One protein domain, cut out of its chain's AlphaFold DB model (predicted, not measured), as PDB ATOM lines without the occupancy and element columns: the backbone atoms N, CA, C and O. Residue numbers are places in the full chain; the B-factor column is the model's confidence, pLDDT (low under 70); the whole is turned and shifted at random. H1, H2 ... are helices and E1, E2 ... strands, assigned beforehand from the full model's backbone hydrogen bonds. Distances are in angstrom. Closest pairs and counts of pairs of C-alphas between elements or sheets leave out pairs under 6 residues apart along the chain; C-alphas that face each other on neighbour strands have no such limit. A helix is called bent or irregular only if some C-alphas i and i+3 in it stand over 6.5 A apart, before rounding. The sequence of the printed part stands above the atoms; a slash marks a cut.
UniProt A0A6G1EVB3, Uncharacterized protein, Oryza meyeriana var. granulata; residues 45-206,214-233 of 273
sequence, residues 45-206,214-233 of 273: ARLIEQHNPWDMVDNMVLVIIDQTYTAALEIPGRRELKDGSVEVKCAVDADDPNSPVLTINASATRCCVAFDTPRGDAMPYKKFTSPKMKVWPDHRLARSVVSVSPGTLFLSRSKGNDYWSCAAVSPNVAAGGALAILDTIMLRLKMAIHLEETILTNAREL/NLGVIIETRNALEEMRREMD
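Overview. This is residues 45 to 206 and 214 to 233 of the 273 residues of an uncharacterized protein of Oryza meyeriana var. granulata (UniProt A0A6G1EVB3). A twisted sheet of five strands has one face covered by a bundle of three helices, H2, H4 and H5. H2 packs across the strands, while H4 and H5 reach the sheet near one end each and make the long axis with their other parts; little H1 packs on the far end of H4. The printed part has 182 residues, ordered H1 H2 E1 E2 E3 H3 E4 E5 H4 H5. The antiparallel sheet runs E1 E2 E3 E5 E4, and the class is mixed, helices and strands. The whole is compact, with a radius of gyration of the C-alphas of 17.0 A and spans of 54 by 36 by 34 A.

Along the chain. The strands are E1, residues 86 to 91, E2, 101 to 106, E3, 110 to 116, 18.5 A long, E4, 144 to 149, and E5, 152 to 157. H2, residues 53 to 74, is 32.4 A long and starts at C-alpha 53 (177.777, 139.203, 182.885). H4, residues 173 to 206, is 42.0 A long and ends at C-alpha 206 (178.136, 135.128, 200.228). H4 is irregular, C-alphas 175 and 178 being 9.9 A apart, and has a kink of 79 degrees near residue 180. H5, residues 214 to 232, is 27.5 A long and ends at C-alpha 232 (193.434, 132.772, 170.145). H1 is residues 45 to 49 and H3 residues 124 to 127.

Arrangement. E1 E2 E3 form a meander, each strand the antiparallel neighbour of the one before; N 88 and O 104 are 2.8 A apart, N 103 and O 114 2.8 A. E3 pairs with E5 (N 111 and O 155, 2.8 A), and E5 with E4 in a hairpin (N 147 and O 154, 2.8 A). E3, H3, E4 form a split strand-helix-strand unit, two strands running the same way with E5 between them, its crossover left-handed. H2, H4 and H5 are on the same face, making two layers, helices over a sheet. H2 has a height over the sheet of 8.3 A and runs across the strands, at 81 degrees to E4 on the local plane; its closest C-alphas to E2 are Tyr 69 and Ala 106, 4.9 A. The three helices form an up and down bundle, each running against the one before it. H4, the hub, touches H5 at Ile 193 and Arg 222, their closest C-alphas, 5.6 A, at a shallow tilt of 20 degrees, opposite ways. H4 touches H2 at a shallow tilt of 13 degrees, closest C-alphas Ala 71 and Val 173, 6.2 A. H1 touches H4 with H4's residues 199 to 206 alone, closest C-alphas Ile 48 and Ile 199, 6.3 A. H3 only grazes the sheet with residues 124 to 125. Each O i to N i+4 pair is within hydrogen-bond range in H1 and H5, 16 of 18 in H2 and 28 of 30 in H4; H3 is too short for one.

Size, cuts and confidence. The two farthest C-alphas, Arg 119 and Leu 206, are 54.3 A apart. Residues 207 to 213 are not printed, with 13.3 A between C-alphas 206 and 214. H2 to E1, H3 to E4 and E5 to H4 are long links. Mean pLDDT of the printed part is 78.7, under 70 in residues 45 to 47, 117 to 140 and 159 to 175.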
ATOM      1  N   ALA A  45     180.347 142.498 197.659       66.06
ATOM      2  CA  ALA A  45     178.891 142.566 197.538       66.06
ATOM      3  C   ALA A  45     178.429 143.553 196.448       66.06
ATOM      4  O   ALA A  45     177.602 143.201 195.614       66.06
ATOM      5  N   ARG A  46     179.020 144.756 196.383       67.56
ATOM      6  CA  ARG A  46     178.698 145.747 195.342       67.56
ATOM      7  C   ARG A  46     179.133 145.313 193.948       67.56
ATOM      8  O   ARG A  46     178.455 145.655 192.985       67.56
ATOM      9  N   LEU A  47     180.248 144.586 193.837       69.62
ATOM     10  CA  LEU A  47     180.679 144.007 192.563       69.62
ATOM     11  C   LEU A  47     179.638 143.017 192.045       69.62
ATOM     12  O   LEU A  47     179.297 143.091 190.878       69.62
ATOM     13  N   ILE A  48     179.097 142.151 192.906       71.94
ATOM     14  CA  ILE A  48     178.069 141.172 192.521       71.94
ATOM     15  C   ILE A  48     176.742 141.856 192.170       71.94
ATOM     16  O   ILE A  48     176.129 141.503 191.167       71.94
ATOM     17  N   GLU A  49     176.299 142.836 192.963       73.69
ATOM     18  CA  GLU A  49     175.031 143.552 192.739       73.69
ATOM     19  C   GLU A  49     175.001 144.336 191.421       73.69
ATOM     20  O   GLU A  49     173.950 144.455 190.798       73.69
ATOM     21  N   GLN A  50     176.143 144.885 191.000       74.81
ATOM     22  CA  GLN A  50     176.260 145.690 189.779       74.81
ATOM     23  C   GLN A  50     176.760 144.885 188.576       74.81
ATOM     24  O   GLN A  50     176.893 145.443 187.486       74.81
ATOM     25  N   HIS A  51     177.070 143.598 188.760       82.12
ATOM     26  CA  HIS A  51     177.616 142.774 187.690       82.12
ATOM     27  C   HIS A  51     176.540 142.417 186.672       82.12
ATOM     28  O   HIS A  51     175.569 141.731 186.997       82.12
ATOM     29  N   ASN A  52     176.753 142.832 185.426       84.00
ATOM     30  CA  ASN A  52     176.007 142.329 184.283       84.00
ATOM     31  C   ASN A  52     176.944 141.453 183.434       84.00
ATOM     32  O   ASN A  52     177.782 141.994 182.705       84.00
ATOM     33  N   PRO A  53     176.828 140.114 183.520       85.25
ATOM     34  CA  PRO A  53     177.777 139.203 182.885       85.25
ATOM     35  C   PRO A  53     177.899 139.427 181.370       85.25
ATOM     36  O   PRO A  53     178.999 139.561 180.840       85.25
ATOM     37  N   TRP A  54     176.787 139.586 180.651       86.94
ATOM     38  CA  TRP A  54     176.840 139.756 179.193       86.94
ATOM     39  C   TRP A  54     177.372 141.122 178.751       86.94
ATOM     40  O   TRP A  54     178.008 141.212 177.697       86.94
ATOM     41  N   ASP A  55     177.226 142.159 179.582       86.69
ATOM     42  CA  ASP A  55     177.884 143.446 179.333       86.69
ATOM     43  C   ASP A  55     179.408 143.329 179.426       86.69
ATOM     44  O   ASP A  55     180.108 144.084 178.749       86.69
ATOM     45  N   MET A  56     179.944 142.387 180.216       86.56
ATOM     46  CA  MET A  56     181.383 142.112 180.252       86.56
ATOM     47  C   MET A  56     181.884 141.682 178.876       86.56
ATOM     48  O   MET A  56     182.846 142.257 178.368       86.56
ATOM     49  N   VAL A  57     181.215 140.708 178.253       88.88
ATOM     50  CA  VAL A  57     181.571 140.227 176.910       88.88
ATOM     51  C   VAL A  57     181.464 141.370 175.907       88.88
ATOM     52  O   VAL A  57     182.427 141.635 175.191       88.88
ATOM     53  N   ASP A  58     180.352 142.108 175.913       87.81
ATOM     54  CA  ASP A  58     180.144 143.250 175.017       87.81
ATOM     55  C   ASP A  58     181.251 144.313 175.167       87.81
ATOM     56  O   ASP A  58     181.848 144.752 174.183       87.81
ATOM     57  N   ASN A  59     181.586 144.692 176.404       87.69
ATOM     58  CA  ASN A  59     182.654 145.650 176.686       87.69
ATOM     59  C   ASN A  59     184.018 145.126 176.222       87.69
ATOM     60  O   ASN A  59     184.782 145.872 175.609       87.69
ATOM     61  N   MET A  60     184.328 143.851 176.469       90.44
ATOM     62  CA  MET A  60     185.593 143.256 176.033       90.44
ATOM     63  C   MET A  60     185.724 143.245 174.514       90.44
ATOM     64  O   MET A  60     186.793 143.557 173.991       90.44
ATOM     65  N   VAL A  61     184.643 142.952 173.794       90.81
ATOM     66  CA  VAL A  61     184.633 142.972 172.330       90.81
ATOM     67  C   VAL A  61     184.924 144.372 171.799       90.81
ATOM     68  O   VAL A  61     185.782 144.530 170.929       90.81
ATOM     69  N   LEU A  62     184.259 145.395 172.341       90.25
ATOM     70  CA  LEU A  62     184.480 146.785 171.941       90.25
ATOM     71  C   LEU A  62     185.925 147.225 172.206       90.25
ATOM     72  O   LEU A  62     186.567 147.784 171.319       90.25
ATOM     73  N   VAL A  63     186.456 146.902 173.388       91.12
ATOM     74  CA  VAL A  63     187.845 147.192 173.767       91.12
ATOM     75  C   VAL A  63     188.833 146.514 172.816       91.12
ATOM     76  O   VAL A  63     189.781 147.160 172.369       91.12
ATOM     77  N   ILE A  64     188.609 145.239 172.475       93.00
ATOM     78  CA  ILE A  64     189.461 144.509 171.531       93.00
ATOM     79  C   ILE A  64     189.422 145.167 170.149       93.00
ATOM     80  O   ILE A  64     190.485 145.341 169.554       93.00
ATOM     81  N   ILE A  65     188.247 145.549 169.636       91.88
ATOM     82  CA  ILE A  65     188.124 146.213 168.327       91.88
ATOM     83  C   ILE A  65     188.946 147.507 168.307       91.88
ATOM     84  O   ILE A  65     189.818 147.658 167.449       91.88
ATOM     85  N   ASP A  66     188.723 148.399 169.275       90.62
ATOM     86  CA  ASP A  66     189.362 149.720 169.301       90.62
ATOM     87  C   ASP A  66     190.888 149.610 169.469       90.62
ATOM     88  O   ASP A  66     191.654 150.255 168.744       90.62
ATOM     89  N   GLN A  67     191.349 148.755 170.390       91.12
ATOM     90  CA  GLN A  67     192.780 148.555 170.643       91.12
ATOM     91  C   GLN A  67     193.473 147.889 169.462       91.12
ATOM     92  O   GLN A  67     194.559 148.315 169.083       91.12
ATOM     93  N   THR A  68     192.847 146.880 168.855       92.88
ATOM     94  CA  THR A  68     193.431 146.175 167.708       92.88
ATOM     95  C   THR A  68     193.532 147.090 166.496       92.88
ATOM     96  O   THR A  68     194.560 147.091 165.826       92.88
ATOM     97  N   TYR A  69     192.504 147.898 166.225       92.50
ATOM     98  CA  TYR A  69     192.533 148.841 165.110       92.50
ATOM     99  C   TYR A  69     193.600 149.922 165.302       92.50
ATOM    100  O   TYR A  69     194.415 150.137 164.407       92.50
ATOM    101  N   THR A  70     193.652 150.532 166.492       91.06
ATOM    102  CA  THR A  70     194.679 151.531 166.837       91.06
ATOM    103  C   THR A  70     196.081 150.946 166.677       91.06
ATOM    104  O   THR A  70     196.941 151.541 166.039       91.06
ATOM    105  N   ALA A  71     196.287 149.728 167.171       91.75
ATOM    106  CA  ALA A  71     197.567 149.045 167.093       91.75
ATOM    107  C   ALA A  71     197.976 148.676 165.666       91.75
ATOM    108  O   ALA A  71     199.129 148.834 165.283       91.75
ATOM    109  N   ALA A  72     197.031 148.185 164.864       90.81
ATOM    110  CA  ALA A  72     197.286 147.801 163.484       90.81
ATOM    111  C   ALA A  72     197.699 149.006 162.624       90.81
ATOM    112  O   ALA A  72     198.525 148.852 161.725       90.81
ATOM    113  N   LEU A  73     197.172 150.201 162.919       91.19
ATOM    114  CA  LEU A  73     197.582 151.448 162.265       91.19
ATOM    115  C   LEU A  73     199.048 151.803 162.551       91.19
ATOM    116  O   LEU A  73     199.718 152.353 161.679       91.19
ATOM    117  N   GLU A  74     199.570 151.451 163.724       90.31
ATOM    118  CA  GLU A  74     200.957 151.732 164.113       90.31
ATOM    119  C   GLU A  74     201.975 150.760 163.489       90.31
ATOM    120  O   GLU A  74     203.172 151.043 163.498       90.31
ATOM    121  N   ILE A  75     201.533 149.634 162.910       89.50
ATOM    122  CA  ILE A  75     202.434 148.619 162.348       89.50
ATOM    123  C   ILE A  75     202.975 149.047 160.969       89.50
ATOM    124  O   ILE A  75     202.191 149.259 160.034       89.50
ATOM    125  N   PRO A  76     204.308 149.107 160.781       84.62
ATOM    126  CA  PRO A  76     204.917 149.281 159.464       84.62
ATOM    127  C   PRO A  76     204.643 148.080 158.547       84.62
ATOM    128  O   PRO A  76     204.666 146.934 158.989       84.62
ATOM    129  N   GLY A  77     204.406 148.321 157.255       82.19
ATOM    130  CA  GLY A  77     204.134 147.248 156.282       82.19
ATOM    131  C   GLY A  77     202.702 146.695 156.318       82.19
ATOM    132  O   GLY A  77     202.404 145.717 155.631       82.19
ATOM    133  N   ARG A  78     201.805 147.328 157.085       88.88
ATOM    134  CA  ARG A  78     200.363 147.065 157.033       88.88
ATOM    135  C   ARG A  78     199.802 147.313 155.627       88.88
ATOM    136  O   ARG A  78     200.252 148.205 154.908       88.88
ATOM    137  N   ARG A  79     198.777 146.554 155.248       89.81
ATOM    138  CA  ARG A  79     198.012 146.750 154.013       89.81
ATOM    139  C   ARG A  79     196.729 147.504 154.327       89.81
ATOM    140  O   ARG A  79     195.894 147.006 155.072       89.81
ATOM    141  N   GLU A  80     196.540 148.656 153.704       89.69
ATOM    142  CA  GLU A  80     195.272 149.386 153.759       89.69
ATOM    143  C   GLU A  80     194.326 148.865 152.671       89.69
ATOM    144  O   GLU A  80     194.709 148.680 151.511       89.69
ATOM    145  N   LEU A  81     193.090 148.562 153.056       88.00
ATOM    146  CA  LEU A  81     192.040 148.091 152.165       88.00
ATOM    147  C   LEU A  81     191.113 149.245 151.772       88.00
ATOM    148  O   LEU A  81     190.983 150.249 152.469       88.00
ATOM    149  N   LYS A  82     190.411 149.078 150.645       82.00
ATOM    150  CA  LYS A  82     189.502 150.096 150.086       82.00
ATOM    151  C   LYS A  82     188.334 150.468 151.008       82.00
ATOM    152  O   LYS A  82     187.732 151.515 150.819       82.00
ATOM    153  N   ASP A  83     187.997 149.610 151.964       81.94
ATOM    154  CA  ASP A  83     186.927 149.820 152.943       81.94
ATOM    155  C   ASP A  83     187.409 150.534 154.221       81.94
ATOM    156  O   ASP A  83     186.659 150.618 155.192       81.94
ATOM    157  N   GLY A  84     188.656 151.018 154.245       82.56
ATOM    158  CA  GLY A  84     189.266 151.651 155.417       82.56
ATOM    159  C   GLY A  84     189.717 150.659 156.492       82.56
ATOM    160  O   GLY A  84     190.092 151.077 157.584       82.56
ATOM    161  N   SER A  85     189.676 149.350 156.213       88.25
ATOM    162  CA  SER A  85     190.286 148.351 157.090       88.25
ATOM    163  C   SER A  85     191.789 148.223 156.843       88.25
ATOM    164  O   SER A  85     192.306 148.533 155.769       88.25
ATOM    165  N   VAL A  86     192.494 147.755 157.862       91.56
ATOM    166  CA  VAL A  86     193.932 147.517 157.870       91.56
ATOM    167  C   VAL A  86     194.163 146.029 158.060       91.56
ATOM    168  O   VAL A  86     193.610 145.423 158.976       91.56
ATOM    169  N   GLU A  87     194.998 145.441 157.212       92.38
ATOM    170  CA  GLU A  87     195.449 144.060 157.324       92.38
ATOM    171  C   GLU A  87     196.936 144.007 157.682       92.38
ATOM    172  O   GLU A  87     197.778 144.614 157.021       92.38
ATOM    173  N   VAL A  88     197.259 143.232 158.711       91.56
ATOM    174  CA  VAL A  88     198.625 142.932 159.138       91.56
ATOM    175  C   VAL A  88     198.814 141.424 159.115       91.56
ATOM    176  O   VAL A  88     197.947 140.676 159.568       91.56
ATOM    177  N   LYS A  89     199.952 140.970 158.582       90.38
ATOM    178  CA  LYS A  89     200.313 139.551 158.520       90.38
ATOM    179  C   LYS A  89     201.658 139.307 159.171       90.38
ATOM    180  O   LYS A  89     202.574 140.109 159.019       90.38
ATOM    181  N   CYS A  90     201.776 138.182 159.859       88.62
ATOM    182  CA  CYS A  90     203.011 137.749 160.492       88.62
ATOM    183  C   CYS A  90     203.108 136.225 160.418       88.62
ATOM    184  O   CYS A  90     202.175 135.527 160.813       88.62
ATOM    185  N   ALA A  91     204.216 135.700 159.892       86.62
ATOM    186  CA  ALA A  91     204.521 134.282 160.035       86.62
ATOM    187  C   ALA A  91     204.823 134.002 161.512       86.62
ATOM    188  O   ALA A  91     205.611 134.719 162.122       86.62
ATOM    189  N   VAL A  92     204.182 132.984 162.086       84.00
ATOM    190  CA  VAL A  92     204.377 132.620 163.501       84.00
ATOM    191  C   VAL A  92     205.805 132.135 163.759       84.00
ATOM    192  O   VAL A  92     206.361 132.377 164.824       84.00
ATOM    193  N   ASP A  93     206.377 131.452 162.775       82.81
ATOM    194  CA  ASP A  93     207.753 130.976 162.751       82.81
ATOM    195  C   ASP A  93     208.270 131.238 161.337       82.81
ATOM    196  O   ASP A  93     207.716 130.707 160.373       82.81
ATOM    197  N   ALA A  94     209.246 132.135 161.211       77.31
ATOM    198  CA  ALA A  94     209.803 132.517 159.919       77.31
ATOM    199  C   ALA A  94     210.719 131.428 159.336       77.31
ATOM    200  O   ALA A  94     210.929 131.410 158.122       77.31
ATOM    201  N   ASP A  95     211.217 130.518 160.178       81.69
ATOM    202  CA  ASP A  95     212.155 129.466 159.789       81.69
ATOM    203  C   ASP A  95     211.424 128.192 159.315       81.69
ATOM    204  O   ASP A  95     212.004 127.379 158.589       81.69
ATOM    205  N   ASP A  96     210.137 128.019 159.656       76.69
ATOM    206  CA  ASP A  96     209.288 126.935 159.136       76.69
ATOM    207  C   ASP A  96     208.416 127.411 157.951       76.69
ATOM    208  O   ASP A  96     207.429 128.127 158.148       76.69
ATOM    209  N   PRO A  97     208.660 126.940 156.709       70.06
ATOM    210  CA  PRO A  97     207.840 127.290 155.545       70.06
ATOM    211  C   PRO A  97     206.388 126.785 155.635       70.06
ATOM    212  O   PRO A  97     205.533 127.189 154.846       70.06
ATOM    213  N   ASN A  98     206.087 125.888 156.578       71.00
ATOM    214  CA  ASN A  98     204.736 125.407 156.861       71.00
ATOM    215  C   ASN A  98     204.100 126.079 158.089       71.00
ATOM    216  O   ASN A  98     203.004 125.669 158.503       71.00
ATOM    217  N   SER A  99     204.755 127.091 158.663       75.19
ATOM    218  CA  SER A  99     204.251 127.811 159.824       75.19
ATOM    219  C   SER A  99     202.934 128.531 159.511       75.19
ATOM    220  O   SER A  99     202.759 129.060 158.406       75.19
ATOM    221  N   PRO A 100     201.958 128.549 160.441       81.81
ATOM    222  CA  PRO A 100     200.784 129.395 160.293       81.81
ATOM    223  C   PRO A 100     201.164 130.857 160.089       81.81
ATOM    224  O   PRO A 100     202.089 131.381 160.707       81.81
ATOM    225  N   VAL A 101     200.352 131.535 159.288       87.06
ATOM    226  CA  VAL A 101     200.403 132.990 159.172       87.06
ATOM    227  C   VAL A 101     199.295 133.557 160.046       87.06
ATOM    228  O   VAL A 101     198.126 133.241 159.846       87.06
ATOM    229  N   LEU A 102     199.658 134.365 161.037       90.69
ATOM    230  CA  LEU A 102     198.717 135.190 161.775       90.69
ATOM    231  C   LEU A 102     198.297 136.354 160.878       90.69
ATOM    232  O   LEU A 102     199.134 137.167 160.482       90.69
ATOM    233  N   THR A 103     197.005 136.441 160.593       91.56
ATOM    234  CA  THR A 103     196.389 137.538 159.855       91.56
ATOM    235  C   THR A 103     195.453 138.297 160.788       91.56
ATOM    236  O   THR A 103     194.557 137.714 161.396       91.56
ATOM    237  N   ILE A 104     195.648 139.610 160.884       93.06
ATOM    238  CA  ILE A 104     194.786 140.523 161.635       93.06
ATOM    239  C   ILE A 104     194.194 141.517 160.648       93.06
ATOM    240  O   ILE A 104     194.937 142.235 159.985       93.06
ATOM    241  N   ASN A 105     192.869 141.570 160.556       93.31
ATOM    242  CA  ASN A 105     192.139 142.555 159.771       93.31
ATOM    243  C   ASN A 105     191.239 143.373 160.688       93.31
ATOM    244  O   ASN A 105     190.277 142.855 161.257       93.31
ATOM    245  N   ALA A 106     191.570 144.648 160.832       92.88
ATOM    246  CA  ALA A 106     190.937 145.549 161.776       92.88
ATOM    247  C   ALA A 106     190.381 146.783 161.067       92.88
ATOM    248  O   ALA A 106     190.992 147.322 160.150       92.88
ATOM    249  N   SER A 107     189.232 147.261 161.517       90.00
ATOM    250  CA  SER A 107     188.679 148.568 161.182       90.00
ATOM    251  C   SER A 107     188.130 149.219 162.451       90.00
ATOM    252  O   SER A 107     188.045 148.579 163.500       90.00
ATOM    253  N   ALA A 108     187.654 150.458 162.338       88.25
ATOM    254  CA  ALA A 108     186.977 151.153 163.433       88.25
ATOM    255  C   ALA A 108     185.727 150.423 163.981       88.25
ATOM    256  O   ALA A 108     185.210 150.789 165.033       88.25
ATOM    257  N   THR A 109     185.194 149.427 163.264       87.06
ATOM    258  CA  THR A 109     183.947 148.736 163.629       87.06
ATOM    259  C   THR A 109     184.059 147.220 163.672       87.06
ATOM    260  O   THR A 109     183.146 146.576 164.185       87.06
ATOM    261  N   ARG A 110     185.134 146.620 163.152       90.06
ATOM    262  CA  ARG A 110     185.316 145.164 163.150       90.06
ATOM    263  C   ARG A 110     186.766 144.776 163.386       90.06
ATOM    264  O   ARG A 110     187.679 145.477 162.974       90.06
ATOM    265  N   CYS A 111     186.967 143.622 163.997       92.12
ATOM    266  CA  CYS A 111     188.270 143.002 164.177       92.12
ATOM    267  C   CYS A 111     188.157 141.520 163.818       92.12
ATOM    268  O   CYS A 111     187.244 140.831 164.263       92.12
ATOM    269  N   CYS A 112     189.064 141.038 162.980       92.12
ATOM    270  CA  CYS A 112     189.177 139.641 162.604       92.12
ATOM    271  C   CYS A 112     190.615 139.193 162.842       92.12
ATOM    272  O   CYS A 112     191.542 139.789 162.297       92.12
ATOM    273  N   VAL A 113     190.787 138.143 163.633       92.94
ATOM    274  CA  VAL A 113     192.078 137.510 163.898       92.94
ATOM    275  C   VAL A 113     191.988 136.073 163.418       92.94
ATOM    276  O   VAL A 113     191.116 135.331 163.866       92.94
ATOM    277  N   ALA A 114     192.865 135.679 162.503       90.19
ATOM    278  CA  ALA A 114     192.855 134.359 161.891       90.19
ATOM    279  C   ALA A 114     194.263 133.764 161.831       90.19
ATOM    280  O   ALA A 114     195.240 134.461 161.558       90.19
ATOM    281  N   PHE A 115     194.357 132.455 162.047       86.12
ATOM    282  CA  PHE A 115     195.555 131.679 161.753       86.12
ATOM    283  C   PHE A 115     195.378 130.965 160.416       86.12
ATOM    284  O   PHE A 115     194.701 129.939 160.326       86.12
ATOM    285  N   ASP A 116     196.043 131.465 159.387       77.44
ATOM    286  CA  ASP A 116     195.962 130.944 158.030       77.44
ATOM    287  C   ASP A 116     196.967 129.811 157.787       77.44
ATOM    288  O   ASP A 116     197.780 129.438 158.645       77.44
ATOM    289  N   THR A 117     196.866 129.189 156.614       65.69
ATOM    290  CA  THR A 117     197.891 128.266 156.112       65.69
ATOM    291  C   THR A 117     198.755 128.988 155.079       65.69
ATOM    292  O   THR A 117     198.217 129.764 154.286       65.69
ATOM    293  N   PRO A 118     200.073 128.731 155.043       56.53
ATOM    294  CA  PRO A 118     200.990 129.437 154.146       56.53
ATOM    295  C   PRO A 118     200.712 129.162 152.661       56.53
ATOM    296  O   PRO A 118     201.077 129.965 151.812       56.53
ATOM    297  N   ARG A 119     200.004 128.068 152.334       54.00
ATOM    298  CA  ARG A 119     199.637 127.709 150.952       54.00
ATOM    299  C   ARG A 119     198.583 128.622 150.320       54.00
ATOM    300  O   ARG A 119     198.347 128.509 149.128       54.00
ATOM    301  N   GLY A 120     197.958 129.525 151.083       51.69
ATOM    302  CA  GLY A 120     197.025 130.513 150.526       51.69
ATOM    303  C   GLY A 120     195.753 129.920 149.907       51.69
ATOM    304  O   GLY A 120     195.013 130.643 149.236       51.69
ATOM    305  N   ASP A 121     195.474 128.631 150.135       44.22
ATOM    306  CA  ASP A 121     194.303 127.945 149.597       44.22
ATOM    307  C   ASP A 121     193.027 128.454 150.284       44.22
ATOM    308  O   ASP A 121     192.548 127.931 151.294       44.22
ATOM    309  N   ALA A 122     192.474 129.485 149.643       42.50
ATOM    310  CA  ALA A 122     191.308 130.300 149.958       42.50
ATOM    311  C   ALA A 122     191.585 131.534 150.825       42.50
ATOM    312  O   ALA A 122     191.989 131.427 151.977       42.50
ATOM    313  N   MET A 123     191.218 132.703 150.274       44.66
ATOM    314  CA  MET A 123     190.908 133.919 151.033       44.66
ATOM    315  C   MET A 123     190.000 133.533 152.212       44.66
ATOM    316  O   MET A 123     188.817 133.249 151.985       44.66
ATOM    317  N   PRO A 124     190.532 133.507 153.444       51.25
ATOM    318  CA  PRO A 124     189.849 132.936 154.601       51.25
ATOM    319  C   PRO A 124     188.482 133.606 154.802       51.25
ATOM    320  O   PRO A 124     187.455 132.948 154.951       51.25
ATOM    321  N   TYR A 125     188.450 134.930 154.626       40.47
ATOM    322  CA  TYR A 125     187.298 135.802 154.842       40.47
ATOM    323  C   TYR A 125     186.004 135.386 154.129       40.47
ATOM    324  O   TYR A 125     184.933 135.499 154.718       40.47
ATOM    325  N   LYS A 126     186.063 134.880 152.886       39.75
ATOM    326  CA  LYS A 126     184.842 134.536 152.125       39.75
ATOM    327  C   LYS A 126     184.168 133.253 152.608       39.75
ATOM    328  O   LYS A 126     182.974 133.079 152.386       39.75
ATOM    329  N   LYS A 127     184.908 132.353 153.263       40.75
ATOM    330  CA  LYS A 127     184.340 131.134 153.861       40.75
ATOM    331  C   LYS A 127     183.718 131.406 155.237       40.75
ATOM    332  O   LYS A 127     182.937 130.585 155.705       40.75
ATOM    333  N   PHE A 128     184.015 132.546 155.865       45.84
ATOM    334  CA  PHE A 128     183.604 132.867 157.239       45.84
ATOM    335  C   PHE A 128     182.275 133.627 157.355       45.84
ATOM    336  O   PHE A 128     181.802 133.856 158.461       45.84
ATOM    337  N   THR A 129     181.621 133.932 156.233       39.62
ATOM    338  CA  THR A 129     180.189 134.286 156.169       39.62
ATOM    339  C   THR A 129     179.291 133.045 156.005       39.62
ATOM    340  O   THR A 129     178.121 133.167 155.651       39.62
ATOM    341  N   SER A 130     179.835 131.833 156.184       34.28
ATOM    342  CA  SER A 130     179.122 130.560 156.003       34.28
ATOM    343  C   SER A 130     178.298 130.178 157.250       34.28
ATOM    344  O   SER A 130     178.793 130.346 158.362       34.28
ATOM    345  N   PRO A 131     177.095 129.576 157.111       35.41
ATOM    346  CA  PRO A 131     176.128 129.385 158.206       35.41
ATOM    347  C   PRO A 131     176.525 128.387 159.309       35.41
ATOM    348  O   PRO A 131     175.745 128.155 160.224       35.41
ATOM    349  N   LYS A 132     177.712 127.765 159.247       39.47
ATOM    350  CA  LYS A 132     178.187 126.780 160.243       39.47
ATOM    351  C   LYS A 132     178.821 127.440 161.479       39.47
ATOM    352  O   LYS A 132     179.742 126.885 162.078       39.47
ATOM    353  N   MET A 133     178.372 128.643 161.821       49.38
ATOM    354  CA  MET A 133     178.832 129.390 162.986       49.38
ATOM    355  C   MET A 133     178.264 128.764 164.259       49.38
ATOM    356  O   MET A 133     177.060 128.526 164.351       49.38
ATOM    357  N   LYS A 134     179.111 128.575 165.275       46.97
ATOM    358  CA  LYS A 134     178.615 128.561 166.649       46.97
ATOM    359  C   LYS A 134     178.251 129.995 167.001       46.97
ATOM    360  O   LYS A 134     179.083 130.775 167.455       46.97
ATOM    361  N   VAL A 135     177.017 130.361 166.687       49.00
ATOM    362  CA  VAL A 135     176.384 131.496 167.342       49.00
ATOM    363  C   VAL A 135     176.098 131.014 168.757       49.00
ATOM    364  O   VAL A 135     175.493 129.955 168.929       49.00
ATOM    365  N   TRP A 136     176.616 131.738 169.747       50.41
ATOM    366  CA  TRP A 136     176.261 131.552 171.151       50.41
ATOM    367  C   TRP A 136     174.740 131.406 171.244       50.41
ATOM    368  O   TRP A 136     174.046 132.303 170.755       50.41
ATOM    369  N   PRO A 137     174.197 130.290 171.761       44.16
ATOM    370  CA  PRO A 137     172.760 130.193 171.886       44.16
ATOM    371  C   PRO A 137     172.282 131.227 172.918       44.16
ATOM    372  O   PRO A 137     172.933 131.476 173.928       44.16
ATOM    373  N   ASP A 138     171.142 131.834 172.603       51.53
ATOM    374  CA  ASP A 138     170.198 132.532 173.486       51.53
ATOM    375  C   ASP A 138     170.505 133.953 173.984       51.53
ATOM    376  O   ASP A 138     169.559 134.703 174.247       51.53
ATOM    377  N   HIS A 139     171.759 134.409 174.011       58.97
ATOM    378  CA  HIS A 139     172.070 135.767 174.479       58.97
ATOM    379  C   HIS A 139     172.551 136.705 173.366       58.97
ATOM    380  O   HIS A 139     173.679 136.648 172.878       58.97
ATOM    381  N   ARG A 140     171.642 137.599 172.947       68.06
ATOM    382  CA  ARG A 140     171.936 138.682 172.002       68.06
ATOM    383  C   ARG A 140     172.723 139.773 172.717       68.06
ATOM    384  O   ARG A 140     172.155 140.558 173.468       68.06
ATOM    385  N   LEU A 141     174.017 139.820 172.427       80.38
ATOM    386  CA  LEU A 141     174.869 140.963 172.727       80.38
ATOM    387  C   LEU A 141     174.252 142.238 172.129       80.38
ATOM    388  O   LEU A 141     173.850 142.266 170.961       80.38
ATOM    389  N   ALA A 142     174.127 143.282 172.944       80.38
ATOM    390  CA  ALA A 142     173.398 144.489 172.567       80.38
ATOM    391  C   ALA A 142     174.222 145.364 171.613       80.38
ATOM    392  O   ALA A 142     173.684 145.983 170.693       80.38
ATOM    393  N   ARG A 143     175.541 145.410 171.825       84.19
ATOM    394  CA  ARG A 143     176.456 146.343 171.152       84.19
ATOM    395  C   ARG A 143     177.484 145.660 170.268       84.19
ATOM    396  O   ARG A 143     178.173 146.350 169.515       84.19
ATOM    397  N   SER A 144     177.603 144.340 170.328       86.69
ATOM    398  CA  SER A 144     178.563 143.617 169.507       86.69
ATOM    399  C   SER A 144     178.037 142.300 168.948       86.69
ATOM    400  O   SER A 144     176.983 141.796 169.323       86.69
ATOM    401  N   VAL A 145     178.783 141.759 167.991       86.12
ATOM    402  CA  VAL A 145     178.600 140.425 167.433       86.12
ATOM    403  C   VAL A 145     179.934 139.708 167.545       86.12
ATOM    404  O   VAL A 145     180.968 140.236 167.127       86.12
ATOM    405  N   VAL A 146     179.889 138.495 168.090       87.94
ATOM    406  CA  VAL A 146     181.046 137.618 168.260       87.94
ATOM    407  C   VAL A 146     180.830 136.359 167.443       87.94
ATOM    408  O   VAL A 146     179.790 135.709 167.536       87.94
ATOM    409  N   SER A 147     181.836 135.996 166.661       85.25
ATOM    410  CA  SER A 147     181.904 134.705 165.998       85.25
ATOM    411  C   SER A 147     183.254 134.067 166.275       85.25
ATOM    412  O   SER A 147     184.307 134.662 166.039       85.25
ATOM    413  N   VAL A 148     183.207 132.843 166.791       84.44
ATOM    414  CA  VAL A 148     184.390 132.051 167.107       84.44
ATOM    415  C   VAL A 148     184.368 130.795 166.251       84.44
ATOM    416  O   VAL A 148     183.354 130.104 166.136       84.44
ATOM    417  N   SER A 149     185.500 130.494 165.629       79.12
ATOM    418  CA  SER A 149     185.717 129.245 164.909       79.12
ATOM    419  C   SER A 149     187.163 128.782 165.104       79.12
ATOM    420  O   SER A 149     187.988 129.555 165.595       79.12
ATOM    421  N   PRO A 150     187.501 127.523 164.773       80.25
ATOM    422  CA  PRO A 150     188.836 126.994 165.020       80.25
ATOM    423  C   PRO A 150     189.950 127.872 164.430       80.25
ATOM    424  O   PRO A 150     190.102 127.956 163.212       80.25
ATOM    425  N   GLY A 151     190.736 128.509 165.303       81.12
ATOM    426  CA  GLY A 151     191.805 129.435 164.926       81.12
ATOM    427  C   GLY A 151     191.344 130.729 164.247       81.12
ATOM    428  O   GLY A 151     192.128 131.324 163.508       81.12
ATOM    429  N   THR A 152     190.091 131.154 164.427       86.38
ATOM    430  CA  THR A 152     189.587 132.441 163.922       86.38
ATOM    431  C   THR A 152     188.608 133.077 164.908       86.38
ATOM    432  O   THR A 152     187.651 132.442 165.353       86.38
ATOM    433  N   LEU A 153     188.825 134.355 165.202       91.31
ATOM    434  CA  LEU A 153     187.962 135.196 166.021       91.31
ATOM    435  C   LEU A 153     187.508 136.391 165.187       91.31
ATOM    436  O   LEU A 153     188.334 137.180 164.733       91.31
ATOM    437  N   PHE A 154     186.198 136.531 165.004       90.69
ATOM    438  CA  PHE A 154     185.592 137.680 164.342       90.69
ATOM    439  C   PHE A 154     184.711 138.450 165.317       90.69
ATOM    440  O   PHE A 154     183.850 137.884 165.990       90.69
ATOM    441  N   LEU A 155     184.920 139.758 165.339       91.75
ATOM    442  CA  LEU A 155     184.280 140.716 166.215       91.75
ATOM    443  C   LEU A 155     183.749 141.869 165.376       91.75
ATOM    444  O   LEU A 155     184.463 142.405 164.526       91.75
ATOM    445  N   SER A 156     182.528 142.307 165.646       89.25
ATOM    446  CA  SER A 156     182.007 143.536 165.053       89.25
ATOM    447  C   SER A 156     181.121 144.302 166.014       89.25
ATOM    448  O   SER A 156     180.420 143.711 166.829       89.25
ATOM    449  N   ARG A 157     181.129 145.625 165.883       87.88
ATOM    450  CA  ARG A 157     180.249 146.541 166.600       87.88
ATOM    451  C   ARG A 157     178.859 146.550 165.954       87.88
ATOM    452  O   ARG A 157     178.722 146.826 164.761       87.88
ATOM    453  N   SER A 158     177.835 146.297 166.757       80.50
ATOM    454  CA  SER A 158     176.429 146.578 166.455       80.50
ATOM    455  C   SER A 158     176.190 148.087 166.567       80.50
ATOM    456  O   SER A 158     176.859 148.760 167.348       80.50
ATOM    457  N   LYS A 159     175.234 148.659 165.824       64.19
ATOM    458  CA  LYS A 159     174.848 150.072 166.005       64.19
ATOM    459  C   LYS A 159     174.259 150.273 167.415       64.19
ATOM    460  O   LYS A 159     173.070 150.054 167.608       64.19
ATOM    461  N   GLY A 160     175.082 150.681 168.380       54.81
ATOM    462  CA  GLY A 160     174.712 151.005 169.761       54.81
ATOM    463  C   GLY A 160     175.634 152.101 170.305       54.81
ATOM    464  O   GLY A 160     176.799 152.160 169.912       54.81
ATOM    465  N   ASN A 161     175.099 153.006 171.131       49.09
ATOM    466  CA  ASN A 161     175.689 154.332 171.371       49.09
ATOM    467  C   ASN A 161     176.490 154.488 172.680       49.09
ATOM    468  O   ASN A 161     177.094 155.536 172.879       49.09
ATOM    469  N   ASP A 162     176.562 153.471 173.546       49.06
ATOM    470  CA  ASP A 162     177.165 153.639 174.876       49.06
ATOM    471  C   ASP A 162     178.434 152.790 175.043       49.06
ATOM    472  O   ASP A 162     178.407 151.559 174.976       49.06
ATOM    473  N   TYR A 163     179.570 153.463 175.245       49.06
ATOM    474  CA  TYR A 163     180.897 152.875 175.437       49.06
ATOM    475  C   TYR A 163     181.285 152.910 176.917       49.06
ATOM    476  O   TYR A 163     181.279 153.971 177.539       49.06
ATOM    477  N   TRP A 164     181.678 151.762 177.471       42.31
ATOM    478  CA  TRP A 164     182.361 151.706 178.761       42.31
ATOM    479  C   TRP A 164     183.861 151.538 178.502       42.31
ATOM    480  O   TRP A 164     184.297 150.548 177.916       42.31
ATOM    481  N   SER A 165     184.652 152.534 178.901       39.47
ATOM    482  CA  SER A 165     186.101 152.552 178.690       39.47
ATOM    483  C   SER A 165     186.812 151.784 179.802       39.47
ATOM    484  O   SER A 165     186.968 152.293 180.914       39.47
ATOM    485  N   CYS A 166     187.288 150.569 179.523       39.41
ATOM    486  CA  CYS A 166     188.315 149.962 180.369       39.41
ATOM    487  C   CYS A 166     189.674 150.585 180.028       39.41
ATOM    488  O   CYS A 166     190.259 150.313 178.978       39.41
ATOM    489  N   ALA A 167     190.189 151.405 180.944       39.06
ATOM    490  CA  ALA A 167     191.462 152.100 180.816       39.06
ATOM    491  C   ALA A 167     192.652 151.206 180.369       39.06
ATOM    492  O   ALA A 167     192.865 150.088 180.847       39.06
ATOM    493  N   ALA A 168     193.421 151.769 179.427       46.88
ATOM    494  CA  ALA A 168     194.886 151.892 179.374       46.88
ATOM    495  C   ALA A 168     195.792 150.642 179.442       46.88
ATOM    496  O   ALA A 168     196.860 150.689 180.042       46.88
ATOM    497  N   VAL A 169     195.438 149.556 178.760       56.28
ATOM    498  CA  VAL A 169     196.460 148.607 178.270       56.28
ATOM    499  C   VAL A 169     196.373 148.663 176.759       56.28
ATOM    500  O   VAL A 169     195.482 148.046 176.177       56.28
ATOM    501  N   SER A 170     197.205 149.509 176.160       56.81
ATOM    502  CA  SER A 170     197.440 149.510 174.722       56.81
ATOM    503  C   SER A 170     198.515 148.467 174.404       56.81
ATOM    504  O   SER A 170     199.455 148.305 175.189       56.81
ATOM    505  N   PRO A 171     198.395 147.741 173.284       61.12
ATOM    506  CA  PRO A 171     199.454 146.842 172.841       61.12
ATOM    507  C   PRO A 171     200.751 147.629 172.618       61.12
ATOM    508  O   PRO A 171     200.732 148.717 172.047       61.12
ATOM    509  N   ASN A 172     201.889 147.086 173.056       68.12
ATOM    510  CA  ASN A 172     203.199 147.661 172.746       68.12
ATOM    511  C   ASN A 172     203.635 147.220 171.339       68.12
ATOM    512  O   ASN A 172     204.379 146.252 171.169       68.12
ATOM    513  N   VAL A 173     203.119 147.912 170.326       65.06
ATOM    514  CA  VAL A 173     203.270 147.538 168.913       65.06
ATOM    515  C   VAL A 173     204.720 147.621 168.432       65.06
ATOM    516  O   VAL A 173     205.147 146.793 167.626       65.06
ATOM    517  N   ALA A 174     205.498 148.561 168.980       61.38
ATOM    518  CA  ALA A 174     206.865 148.864 168.555       61.38
ATOM    519  C   ALA A 174     207.854 147.689 168.693       61.38
ATOM    520  O   ALA A 174     208.881 147.687 168.021       61.38
ATOM    521  N   ALA A 175     207.554 146.690 169.533       62.34
ATOM    522  CA  ALA A 175     208.451 145.565 169.807       62.34
ATOM    523  C   ALA A 175     207.976 144.206 169.254       62.34
ATOM    524  O   ALA A 175     208.763 143.264 169.247       62.34
ATOM    525  N   GLY A 176     206.720 144.069 168.804       71.38
ATOM    526  CA  GLY A 176     206.159 142.739 168.499       71.38
ATOM    527  C   GLY A 176     205.062 142.666 167.436       71.38
ATOM    528  O   GLY A 176     204.516 141.584 167.217       71.38
ATOM    529  N   GLY A 177     204.728 143.775 166.761       88.12
ATOM    530  CA  GLY A 177     203.827 143.775 165.602       88.12
ATOM    531  C   GLY A 177     202.505 143.028 165.838       88.12
ATOM    532  O   GLY A 177     201.836 143.228 166.850       88.12
ATOM    533  N   ALA A 178     202.117 142.152 164.904       90.19
ATOM    534  CA  ALA A 178     200.858 141.401 164.985       90.19
ATOM    535  C   ALA A 178     200.796 140.431 166.180       90.19
ATOM    536  O   ALA A 178     199.724 140.238 166.753       90.19
ATOM    537  N   LEU A 179     201.928 139.841 166.581       91.25
ATOM    538  CA  LEU A 179     201.979 138.946 167.742       91.25
ATOM    539  C   LEU A 179     201.706 139.715 169.043       91.25
ATOM    540  O   LEU A 179     200.934 139.243 169.868       91.25
ATOM    541  N   ALA A 180     202.215 140.946 169.174       91.12
ATOM    542  CA  ALA A 180     201.912 141.804 170.325       91.12
ATOM    543  C   ALA A 180     200.417 142.169 170.423       91.12
ATOM    544  O   ALA A 180     199.873 142.292 171.527       91.12
ATOM    545  N   ILE A 181     199.730 142.320 169.284       93.25
ATOM    546  CA  ILE A 181     198.271 142.510 169.252       93.25
ATOM    547  C   ILE A 181     197.566 141.256 169.781       93.25
ATOM    548  O   ILE A 181     196.710 141.364 170.661       93.25
ATOM    549  N   LEU A 182     197.950 140.069 169.300       94.31
ATOM    550  CA  LEU A 182     197.395 138.799 169.771       94.31
ATOM    551  C   LEU A 182     197.619 138.599 171.280       94.31
ATOM    552  O   LEU A 182     196.680 138.252 171.995       94.31
ATOM    553  N   ASP A 183     198.827 138.871 171.777       92.75
ATOM    554  CA  ASP A 183     199.159 138.772 173.202       92.75
ATOM    555  C   ASP A 183     198.302 139.711 174.051       92.75
ATOM    556  O   ASP A 183     197.833 139.337 175.130       92.75
ATOM    557  N   THR A 184     198.031 140.915 173.545       92.38
ATOM    558  CA  THR A 184     197.171 141.889 174.225       92.38
ATOM    559  C   THR A 184     195.720 141.422 174.266       92.38
ATOM    560  O   THR A 184     195.088 141.498 175.321       92.38
ATOM    561  N   ILE A 185     195.195 140.867 173.168       93.94
ATOM    562  CA  ILE A 185     193.860 140.246 173.140       93.94
ATOM    563  C   ILE A 185     193.783 139.112 174.168       93.94
ATOM    564  O   ILE A 185     192.864 139.067 174.986       93.94
ATOM    565  N   MET A 186     194.778 138.226 174.176       94.25
ATOM    566  CA  MET A 186     194.861 137.111 175.117       94.25
ATOM    567  C   MET A 186     194.918 137.583 176.571       94.25
ATOM    568  O   MET A 186     194.254 137.003 177.431       94.25
ATOM    569  N   LEU A 187     195.683 138.638 176.857       93.31
ATOM    570  CA  LEU A 187     195.764 139.238 178.185       93.31
ATOM    571  C   LEU A 187     194.405 139.791 178.627       93.31
ATOM    572  O   LEU A 187     193.967 139.496 179.737       93.31
ATOM    573  N   ARG A 188     193.707 140.532 177.757       91.50
ATOM    574  CA  ARG A 188     192.372 141.079 178.044       91.50
ATOM    575  C   ARG A 188     191.358 139.980 178.344       91.50
ATOM    576  O   ARG A 188     190.654 140.065 179.347       91.50
ATOM    577  N   LEU A 189     191.338 138.922 177.535       94.12
ATOM    578  CA  LEU A 189     190.450 137.781 177.756       94.12
ATOM    579  C   LEU A 189     190.762 137.073 179.079       94.12
ATOM    580  O   LEU A 189     189.845 136.780 179.840       94.12
ATOM    581  N   LYS A 190     192.043 136.860 179.409       94.25
ATOM    582  CA  LYS A 190     192.452 136.290 180.707       94.25
ATOM    583  C   LYS A 190     192.011 137.154 181.886       94.25
ATOM    584  O   LYS A 190     191.522 136.613 182.872       94.25
ATOM    585  N   MET A 191     192.164 138.475 181.787       91.12
ATOM    586  CA  MET A 191     191.721 139.403 182.831       91.12
ATOM    587  C   MET A 191     190.204 139.344 183.032       91.12
ATOM    588  O   MET A 191     189.750 139.299 184.172       91.12
ATOM    589  N   ALA A 192     189.430 139.302 181.943       91.25
ATOM    590  CA  ALA A 192     187.976 139.191 182.010       91.25
ATOM    591  C   ALA A 192     187.533 137.854 182.629       91.25
ATOM    592  O   ALA A 192     186.715 137.846 183.541       91.25
ATOM    593  N   ILE A 193     188.140 136.733 182.218       93.00
ATOM    594  CA  ILE A 193     187.875 135.407 182.807       93.00
ATOM    595  C   ILE A 193     188.168 135.409 184.308       93.00
ATOM    596  O   ILE A 193     187.349 134.941 185.092       93.00
ATOM    597  N   HIS A 194     189.308 135.968 184.718       92.56
ATOM    598  CA  HIS A 194     189.687 136.028 186.128       92.56
ATOM    599  C   HIS A 194     188.712 136.869 186.964       92.56
ATOM    600  O   HIS A 194     188.410 136.526 188.110       92.56
ATOM    601  N   LEU A 195     188.193 137.962 186.396       89.38
ATOM    602  CA  LEU A 195     187.166 138.774 187.040       89.38
ATOM    603  C   LEU A 195     185.869 137.975 187.231       89.38
ATOM    604  O   LEU A 195     185.357 137.933 188.348       89.38
ATOM    605  N   GLU A 196     185.391 137.278 186.196       90.62
ATOM    606  CA  GLU A 196     184.214 136.402 186.301       90.62
ATOM    607  C   GLU A 196     184.420 135.289 187.345       90.62
ATOM    608  O   GLU A 196     183.540 135.025 188.160       90.62
ATOM    609  N   GLU A 197     185.598 134.662 187.390       91.62
ATOM    610  CA  GLU A 197     185.943 133.647 188.399       91.62
ATOM    611  C   GLU A 197     185.942 134.202 189.826       91.62
ATOM    612  O   GLU A 197     185.469 133.542 190.759       91.62
ATOM    613  N   THR A 198     186.438 135.426 189.998       89.50
ATOM    614  CA  THR A 198     186.439 136.120 191.289       89.50
ATOM    615  C   THR A 198     185.009 136.420 191.732       89.50
ATOM    616  O   THR A 198     184.651 136.163 192.882       89.50
ATOM    617  N   ILE A 199     184.159 136.896 190.816       87.50
ATOM    618  CA  ILE A 199     182.741 137.160 191.087       87.50
ATOM    619  C   ILE A 199     182.006 135.858 191.426       87.50
ATOM    620  O   ILE A 199     181.268 135.827 192.408       87.50
ATOM    621  N   LEU A 200     182.256 134.764 190.694       87.88
ATOM    622  CA  LEU A 200     181.695 133.441 191.000       87.88
ATOM    623  C   LEU A 200     182.083 132.950 192.391       87.88
ATOM    624  O   LEU A 200     181.240 132.415 193.110       87.88
ATOM    625  N   THR A 201     183.354 133.102 192.758       88.50
ATOM    626  CA  THR A 201     183.865 132.673 194.066       88.50
ATOM    627  C   THR A 201     183.197 133.469 195.182       88.50
ATOM    628  O   THR A 201     182.570 132.880 196.060       88.50
ATOM    629  N   ASN A 202     183.200 134.799 195.072       86.00
ATOM    630  CA  ASN A 202     182.567 135.679 196.051       86.00
ATOM    631  C   ASN A 202     181.051 135.433 196.156       86.00
ATOM    632  O   ASN A 202     180.492 135.445 197.250       86.00
ATOM    633  N   ALA A 203     180.372 135.184 195.032       83.00
ATOM    634  CA  ALA A 203     178.937 134.915 195.020       83.00
ATOM    635  C   ALA A 203     178.584 133.595 195.722       83.00
ATOM    636  O   ALA A 203     177.566 133.536 196.409       83.00
ATOM    637  N   ARG A 204     179.430 132.562 195.600       84.25
ATOM    638  CA  ARG A 204     179.266 131.288 196.321       84.25
ATOM    639  C   ARG A 204     179.511 131.432 197.820       84.25
ATOM    640  O   ARG A 204     178.782 130.836 198.604       84.25
ATOM    641  N   GLU A 205     180.513 132.217 198.210       83.56
ATOM    642  CA  GLU A 205     180.838 132.459 199.620       83.56
ATOM    643  C   GLU A 205     179.748 133.267 200.336       83.56
ATOM    644  O   GLU A 205     179.411 132.973 201.482       83.56
ATOM    645  N   LEU A 206     179.167 134.259 199.656       76.69
ATOM    646  CA  LEU A 206     178.136 135.128 200.228       76.69
ATOM    647  C   LEU A 206     176.728 134.513 200.197       76.69
ATOM    648  O   LEU A 206     175.889 134.902 201.003       76.69
ATOM    649  N   ASN A 214     171.668 133.998 188.758       76.62
ATOM    650  CA  ASN A 214     172.747 134.725 188.096       76.62
ATOM    651  C   ASN A 214     174.057 133.910 187.985       76.62
ATOM    652  O   ASN A 214     174.885 134.178 187.121       76.62
ATOM    653  N   LEU A 215     174.257 132.871 188.812       82.50
ATOM    654  CA  LEU A 215     175.477 132.047 188.754       82.50
ATOM    655  C   LEU A 215     175.596 131.266 187.439       82.50
ATOM    656  O   LEU A 215     176.702 131.126 186.920       82.50
ATOM    657  N   GLY A 216     174.475 130.773 186.902       82.69
ATOM    658  CA  GLY A 216     174.447 130.096 185.602       82.69
ATOM    659  C   GLY A 216     174.893 131.031 184.480       82.69
ATOM    660  O   GLY A 216     175.811 130.702 183.733       82.69
ATOM    661  N   VAL A 217     174.342 132.246 184.466       85.69
ATOM    662  CA  VAL A 217     174.666 133.299 183.491       85.69
ATOM    663  C   VAL A 217     176.143 133.697 183.565       85.69
ATOM    664  O   VAL A 217     176.804 133.850 182.539       85.69
ATOM    665  N   ILE A 218     176.703 133.803 184.775       87.19
ATOM    666  CA  ILE A 218     178.131 134.087 184.960       87.19
ATOM    667  C   ILE A 218     179.003 132.931 184.430       87.19
ATOM    668  O   ILE A 218     180.020 133.166 183.775       87.19
ATOM    669  N   ILE A 219     178.617 131.672 184.669       88.25
ATOM    670  CA  ILE A 219     179.341 130.503 184.139       88.25
ATOM    671  C   ILE A 219     179.313 130.493 182.607       88.25
ATOM    672  O   ILE A 219     180.347 130.246 181.986       88.25
ATOM    673  N   GLU A 220     178.160 130.766 181.999       87.94
ATOM    674  CA  GLU A 220     178.004 130.866 180.545       87.94
ATOM    675  C   GLU A 220     178.870 131.985 179.960       87.94
ATOM    676  O   GLU A 220     179.634 131.750 179.025       87.94
ATOM    677  N   THR A 221     178.837 133.163 180.579       88.62
ATOM    678  CA  THR A 221     179.664 134.320 180.212       88.62
ATOM    679  C   THR A 221     181.153 133.989 180.277       88.62
ATOM    680  O   THR A 221     181.902 134.227 179.325       88.62
ATOM    681  N   ARG A 222     181.605 133.370 181.374       91.00
ATOM    682  CA  ARG A 222     182.993 132.916 181.522       91.00
ATOM    683  C   ARG A 222     183.361 131.910 180.433       91.00
ATOM    684  O   ARG A 222     184.440 132.011 179.855       91.00
ATOM    685  N   ASN A 223     182.479 130.953 180.139       90.44
ATOM    686  CA  ASN A 223     182.694 129.982 179.065       90.44
ATOM    687  C   ASN A 223     182.813 130.672 177.694       90.44
ATOM    688  O   ASN A 223     183.589 130.206 176.860       90.44
ATOM    689  N   ALA A 224     182.132 131.805 177.489       90.25
ATOM    690  CA  ALA A 224     182.273 132.633 176.293       90.25
ATOM    691  C   ALA A 224     183.628 133.272 176.120       90.25
ATOM    692  O   ALA A 224     184.274 133.119 175.077       90.25
ATOM    693  N   LEU A 225     184.102 133.912 177.175       92.88
ATOM    694  CA  LEU A 225     185.437 134.483 177.192       92.88
ATOM    695  C   LEU A 225     186.507 133.389 177.025       92.88
ATOM    696  O   LEU A 225     187.496 133.586 176.318       92.88
ATOM    697  N   GLU A 226     186.290 132.214 177.622       93.06
ATOM    698  CA  GLU A 226     187.160 131.043 177.489       93.06
ATOM    699  C   GLU A 226     187.206 130.477 176.065       93.06
ATOM    700  O   GLU A 226     188.286 130.155 175.571       93.06
ATOM    701  N   GLU A 227     186.074 130.384 175.367       89.81
ATOM    702  CA  GLU A 227     186.047 129.923 173.975       89.81
ATOM    703  C   GLU A 227     186.784 130.903 173.050       89.81
ATOM    704  O   GLU A 227     187.616 130.471 172.247       89.81
ATOM    705  N   MET A 228     186.580 132.217 173.227       91.81
ATOM    706  CA  MET A 228     187.360 133.244 172.523       91.81
ATOM    707  C   MET A 228     188.863 133.091 172.801       91.81
ATOM    708  O   MET A 228     189.670 133.075 171.870       91.81
ATOM    709  N   ARG A 229     189.251 132.929 174.075       94.19
ATOM    710  CA  ARG A 229     190.655 132.770 174.486       94.19
ATOM    711  C   ARG A 229     191.271 131.515 173.880       94.19
ATOM    712  O   ARG A 229     192.386 131.555 173.371       94.19
ATOM    713  N   ARG A 230     190.563 130.390 173.945       90.31
ATOM    714  CA  ARG A 230     191.049 129.087 173.487       90.31
ATOM    715  C   ARG A 230     191.384 129.092 172.001       90.31
ATOM    716  O   ARG A 230     192.341 128.430 171.598       90.31
ATOM    717  N   GLU A 231     190.615 129.809 171.187       88.12
ATOM    718  CA  GLU A 231     190.901 129.897 169.755       88.12
ATOM    719  C   GLU A 231     192.036 130.860 169.412       88.12
ATOM    720  O   GLU A 231     192.715 130.644 168.408       88.12
ATOM    721  N   MET A 232     192.306 131.843 170.272       90.94
ATOM    722  CA  MET A 232     193.434 132.772 170.145       90.94
ATOM    723  C   MET A 232     194.726 132.274 170.823       90.94
ATOM    724  O   MET A 232     195.788 132.867 170.644       90.94
ATOM    725  N   ASP A 233     194.675 131.157 171.558       90.19
ATOM    726  CA  ASP A 233     195.848 130.510 172.156       90.19
ATOM    727  C   ASP A 233     196.736 129.884 171.070       90.19
ATOM    728  O   ASP A 233     196.512 128.762 170.596       90.19
TER     729      ASP A 233